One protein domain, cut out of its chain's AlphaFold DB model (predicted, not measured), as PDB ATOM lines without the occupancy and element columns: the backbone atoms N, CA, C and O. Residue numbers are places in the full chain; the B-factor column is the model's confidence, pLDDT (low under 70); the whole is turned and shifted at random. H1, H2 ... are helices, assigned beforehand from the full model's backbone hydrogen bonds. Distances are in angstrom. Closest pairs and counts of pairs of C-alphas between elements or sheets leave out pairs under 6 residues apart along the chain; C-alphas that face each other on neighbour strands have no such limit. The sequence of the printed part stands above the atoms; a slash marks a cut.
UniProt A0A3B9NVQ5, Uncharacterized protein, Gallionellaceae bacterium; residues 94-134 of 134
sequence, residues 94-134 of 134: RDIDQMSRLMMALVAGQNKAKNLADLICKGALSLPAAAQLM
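AT A GLANCE: This is residues 94 to 134 of the 134 residues of an uncharacterized protein of Gallionellaceae bacterium (UniProt A0A3B9NVQ5). One long, unbent helix, H1, makes nearly the whole length of the model, and a short helix, H2, folds back beside its far end, so that the two make a lopsided hairpin shaped like a hook. The first part of H1, residues 94 to 108, sticks out free. The printed part has 41 residues with two named helices, H1 then H2 along the chain, and no named strand; the class is all helix. It is only just extended, close to loose, with a radius of gyration of the C-alphas of 13.6 A, and its outline is a rod spanning 43 by 16 by 7 A.

IN THESE COORDINATES: H1 is residues 94 to 121, 40.8 A from first to last C-alpha, beginning at C-alpha 94 at (25.098, -26.086, 34.998) and ending at C-alpha 121 at (26.144, -63.664, 19.221). H2 is residues 127 to 132, 9.0 A from first to last C-alpha, and ends at C-alpha 132 at (21.310, -49.631, 11.443).

HOW THE PARTS SIT: H1 touches H2 with residues 116 to 120 alone. The closest C-alphas of the two helices are those of Leu 116 and Ala 130, 6.0 A apart. The two run opposite ways at a shallow tilt of 33 degrees, only just short of steep, and form a helical hairpin. Their centres are 17.8 A apart. Every O i to N i+4 pair is within hydrogen-bond range in H1 and H2.

THE WHOLE: The two C-alphas farthest apart are those of Arg 94 and Gly 123, 43.9 A. The link from H1 to H2, of 5 residues, is tight. The printed part has no cut and ends at Met 134, the chain's last residue. The mean pLDDT of the printed part is 90.6, and no printed residue is under 70.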
ATOM      1  N   ARG A  94      25.231 -25.970  36.457       91.81
ATOM      2  CA  ARG A  94      25.098 -26.086  34.998       91.81
ATOM      3  C   ARG A  94      26.030 -27.154  34.414       91.81
ATOM      4  O   ARG A  94      25.582 -27.967  33.608       91.81
ATOM      5  N   ASP A  95      27.292 -27.157  34.829       92.38
ATOM      6  CA  ASP A  95      28.302 -28.086  34.316       92.38
ATOM      7  C   ASP A  95      28.020 -29.502  34.813       92.38
ATOM      8  O   ASP A  95      28.073 -30.455  34.037       92.38
ATOM      9  N   ILE A  96      27.613 -29.631  36.080       93.06
ATOM     10  CA  ILE A  96      27.167 -30.898  36.671       93.06
ATOM     11  C   ILE A  96      26.012 -31.498  35.860       93.06
ATOM     12  O   ILE A  96      26.038 -32.684  35.525       93.06
ATOM     13  N   ASP A  97      25.002 -30.694  35.523       90.38
ATOM     14  CA  ASP A  97      23.845 -31.152  34.755       90.38
ATOM     15  C   ASP A  97      24.232 -31.546  33.324       90.38
ATOM     16  O   ASP A  97      23.765 -32.572  32.820       90.38
ATOM     17  N   GLN A  98      25.115 -30.781  32.678       92.56
ATOM     18  CA  GLN A  98      25.614 -31.098  31.341       92.56
ATOM     19  C   GLN A  98      26.425 -32.402  31.334       92.56
ATOM     20  O   GLN A  98      26.145 -33.290  30.528       92.56
ATOM     21  N   MET A  99      27.364 -32.564  32.269       91.75
ATOM     22  CA  MET A  99      28.140 -33.797  32.436       91.75
ATOM     23  C   MET A  99      27.231 -34.986  32.755       91.75
ATOM     24  O   MET A  99      27.371 -36.051  32.159       91.75
ATOM     25  N   SER A 100      26.248 -34.801  33.640       91.38
ATOM     26  CA  SER A 100      25.278 -35.838  33.998       91.38
ATOM     27  C   SER A 100      24.489 -36.322  32.777       91.38
ATOM     28  O   SER A 100      24.320 -37.529  32.610       91.38
ATOM     29  N   ARG A 101      24.046 -35.416  31.894       90.50
ATOM     30  CA  ARG A 101      23.346 -35.775  30.645       90.50
ATOM     31  C   ARG A 101      24.244 -36.529  29.669       90.50
ATOM     32  O   ARG A 101      23.812 -37.541  29.126       90.50
ATOM     33  N   LEU A 102      25.485 -36.074  29.485       91.88
ATOM     34  CA  LEU A 102      26.458 -36.746  28.619       91.88
ATOM     35  C   LEU A 102      26.764 -38.165  29.112       91.88
ATOM     36  O   LEU A 102      26.741 -39.109  28.327       91.88
ATOM     37  N   MET A 103      26.970 -38.334  30.419       91.81
ATOM     38  CA  MET A 103      27.206 -39.645  31.023       91.81
ATOM     39  C   MET A 103      25.988 -40.567  30.901       91.81
ATOM     40  O   MET A 103      26.150 -41.743  30.585       91.81
ATOM     41  N   MET A 104      24.766 -40.047  31.082       90.25
ATOM     42  CA  MET A 104      23.544 -40.822  30.829       90.25
ATOM     43  C   MET A 104      23.464 -41.295  29.373       90.25
ATOM     44  O   MET A 104      23.176 -42.467  29.138       90.25
ATOM     45  N   ALA A 105      23.753 -40.418  28.406       88.88
ATOM     46  CA  ALA A 105      23.753 -40.772  26.987       88.88
ATOM     47  C   ALA A 105      24.810 -41.841  26.660       88.88
ATOM     48  O   ALA A 105      24.507 -42.813  25.969       88.88
ATOM     49  N   LEU A 106      26.021 -41.708  27.213       89.94
ATOM     50  CA  LEU A 106      27.099 -42.684  27.054       89.94
ATOM     51  C   LEU A 106      26.694 -44.063  27.596       89.94
ATOM     52  O   LEU A 106      26.826 -45.062  26.893       89.94
ATOM     53  N   VAL A 107      26.172 -44.122  28.824       89.00
ATOM     54  CA  VAL A 107      25.765 -45.381  29.469       89.00
ATOM     55  C   VAL A 107      24.603 -46.034  28.719       89.00
ATOM     56  O   VAL A 107      24.624 -47.243  28.485       89.00
ATOM     57  N   ALA A 108      23.609 -45.251  28.291       88.56
ATOM     58  CA  ALA A 108      22.503 -45.754  27.482       88.56
ATOM     59  C   ALA A 108      22.997 -46.326  26.141       88.56
ATOM     60  O   ALA A 108      22.608 -47.433  25.764       88.56
ATOM     61  N   GLY A 109      23.902 -45.615  25.460       90.31
ATOM     62  CA  GLY A 109      24.525 -46.067  24.217       90.31
ATOM     63  C   GLY A 109      25.340 -47.349  24.392       90.31
ATOM     64  O   GLY A 109      25.188 -48.284  23.610       90.31
ATOM     65  N   GLN A 110      26.149 -47.446  25.451       89.56
ATOM     66  CA  GLN A 110      26.917 -48.656  25.767       89.56
ATOM     67  C   GLN A 110      26.015 -49.863  26.048       89.56
ATOM     68  O   GLN A 110      26.269 -50.951  25.531       89.56
ATOM     69  N   ASN A 111      24.939 -49.684  26.820       89.44
ATOM     70  CA  ASN A 111      23.977 -50.755  27.093       89.44
ATOM     71  C   ASN A 111      23.273 -51.219  25.815       89.44
ATOM     72  O   ASN A 111      23.131 -52.419  25.589       89.44
ATOM     73  N   LYS A 112      22.880 -50.276  24.953       91.06
ATOM     74  CA  LYS A 112      22.296 -50.580  23.645       91.06
ATOM     75  C   LYS A 112      23.269 -51.379  22.776       91.06
ATOM     76  O   LYS A 112      22.897 -52.438  22.281       91.06
ATOM     77  N   ALA A 113      24.519 -50.930  22.665       89.75
ATOM     78  CA  ALA A 113      25.560 -51.625  21.911       89.75
ATOM     79  C   ALA A 113      25.805 -53.046  22.444       89.75
ATOM     80  O   ALA A 113      25.883 -53.994  21.665       89.75
ATOM     81  N   LYS A 114      25.859 -53.216  23.772       92.12
ATOM     82  CA  LYS A 114      26.019 -54.526  24.416       92.12
ATOM     83  C   LYS A 114      24.843 -55.461  24.126       92.12
ATOM     84  O   LYS A 114      25.067 -56.622  23.797       92.12
ATOM     85  N   ASN A 115      23.610 -54.964  24.214       91.62
ATOM     86  CA  ASN A 115      22.412 -55.757  23.929       91.62
ATOM     87  C   ASN A 115      22.348 -56.174  22.453       91.62
ATOM     88  O   ASN A 115      22.026 -57.319  22.152       91.62
ATOM     89  N   LEU A 116      22.696 -55.270  21.533       90.94
ATOM     90  CA  LEU A 116      22.778 -55.585  20.107       90.94
ATOM     91  C   LEU A 116      23.865 -56.631  19.819       90.94
ATOM     92  O   LEU A 116      23.614 -57.573  19.073       90.94
ATOM     93  N   ALA A 117      25.037 -56.518  20.450       92.25
ATOM     94  CA  ALA A 117      26.103 -57.511  20.329       92.25
ATOM     95  C   ALA A 117      25.665 -58.898  20.833       92.25
ATOM     96  O   ALA A 117      25.913 -59.898  20.165       92.25
ATOM     97  N   ASP A 118      24.959 -58.961  21.964       94.25
ATOM     98  CA  ASP A 118      24.423 -60.214  22.510       94.25
ATOM     99  C   ASP A 118      23.402 -60.874  21.561       94.25
ATOM    100  O   ASP A 118      23.444 -62.085  21.343       94.25
ATOM    101  N   LEU A 119      22.535 -60.083  20.914       93.25
ATOM    102  CA  LEU A 119      21.605 -60.585  19.894       93.25
ATOM    103  C   LEU A 119      22.326 -61.144  18.659       93.25
ATOM    104  O   LEU A 119      21.895 -62.167  18.122       93.25
ATOM    105  N   ILE A 120      23.429 -60.516  18.233       93.56
ATOM    106  CA  ILE A 120      24.272 -61.031  17.143       93.56
ATOM    107  C   ILE A 120      24.905 -62.362  17.540       93.56
ATOM    108  O   ILE A 120      24.817 -63.331  16.791       93.56
ATOM    109  N   CYS A 121      25.508 -62.440  18.730       94.00
ATOM    110  CA  CYS A 121      26.144 -63.664  19.221       94.00
ATOM    111  C   CYS A 121      25.153 -64.830  19.354       94.00
ATOM    112  O   CYS A 121      25.532 -65.981  19.156       94.00
ATOM    113  N   LYS A 122      23.882 -64.539  19.648       95.94
ATOM    114  CA  LYS A 122      22.793 -65.526  19.705       95.94
ATOM    115  C   LYS A 122      22.210 -65.889  18.334       95.94
ATOM    116  O   LYS A 122      21.307 -66.716  18.271       95.94
ATOM    117  N   GLY A 123      22.677 -65.266  17.249       91.75
ATOM    118  CA  GLY A 123      22.152 -65.466  15.895       91.75
ATOM    119  C   GLY A 123      20.754 -64.880  15.668       91.75
ATOM    120  O   GLY A 123      20.151 -65.129  14.628       91.75
ATOM    121  N   ALA A 124      20.232 -64.099  16.617       92.50
ATOM    122  CA  ALA A 124      18.903 -63.492  16.542       92.50
ATOM    123  C   ALA A 124      18.874 -62.221  15.670       92.50
ATOM    124  O   ALA A 124      17.800 -61.758  15.290       92.50
ATOM    125  N   LEU A 125      20.042 -61.645  15.366       92.25
ATOM    126  CA  LEU A 125      20.188 -60.435  14.560       92.25
ATOM    127  C   LEU A 125      21.491 -60.485  13.750       92.25
ATOM    128  O   LEU A 125      22.518 -60.936  14.250       92.25
ATOM    129  N   SER A 126      21.482 -60.003  12.506       92.94
ATOM    130  CA  SER A 126      22.711 -59.881  11.712       92.94
ATOM    131  C   SER A 126      23.490 -58.610  12.076       92.94
ATOM    132  O   SER A 126      22.906 -57.600  12.474       92.94
ATOM    133  N   LEU A 127      24.814 -58.628  11.894       88.69
ATOM    134  CA  LEU A 127      25.669 -57.460  12.146       88.69
ATOM    135  C   LEU A 127      25.237 -56.206  11.345       88.69
ATOM    136  O   LEU A 127      25.161 -55.136  11.950       88.69
ATOM    137  N   PRO A 128      24.882 -56.291  10.041       92.62
ATOM    138  CA  PRO A 128      24.380 -55.131   9.301       92.62
ATOM    139  C   PRO A 128      23.066 -54.569   9.861       92.62
ATOM    140  O   PRO A 128      22.908 -53.354   9.934       92.62
ATOM    141  N   ALA A 129      22.140 -55.433  10.291       89.25
ATOM    142  CA  ALA A 129      20.873 -54.999  10.879       89.25
ATOM    143  C   ALA A 129      21.084 -54.312  12.239       89.25
ATOM    144  O   ALA A 129      20.468 -53.290  12.522       89.25
ATOM    145  N   ALA A 130      22.007 -54.818  13.059       84.38
ATOM    146  CA  ALA A 130      22.378 -54.182  14.319       84.38
ATOM    147  C   ALA A 130      23.016 -52.795  14.123       84.38
ATOM    148  O   ALA A 130      22.716 -51.878  14.883       84.38
ATOM    149  N   ALA A 131      23.854 -52.620  13.095       85.56
ATOM    150  CA  ALA A 131      24.500 -51.339  12.800       85.56
ATOM    151  C   ALA A 131      23.498 -50.233  12.421       85.56
ATOM    152  O   ALA A 131      23.719 -49.077  12.760       85.56
ATOM    153  N   GLN A 132      22.385 -50.581  11.768       90.12
ATOM    154  CA  GLN A 132      21.310 -49.631  11.443       90.12
ATOM    155  C   GLN A 132      20.484 -49.208  12.663       90.12
ATOM    156  O   GLN A 132      19.816 -48.179  12.631       90.12
ATOM    157  N   LEU A 133      20.500 -50.019  13.723       85.56
ATOM    158  CA  LEU A 133      19.748 -49.765  14.945       85.56
ATOM    159  C   LEU A 133      20.540 -48.974  15.978       85.56
ATOM    160  O   LEU A 133      19.933 -48.606  16.979       85.56
ATOM    161  N   MET A 134      21.843 -48.743  15.787       77.00
ATOM    162  CA  MET A 134      22.697 -47.953  16.688       77.00
ATOM    163  C   MET A 134      22.319 -46.477  16.674       77.00
ATOM    164  O   MET A 134      22.033 -45.973  17.790       77.00
TER     165      MET A 134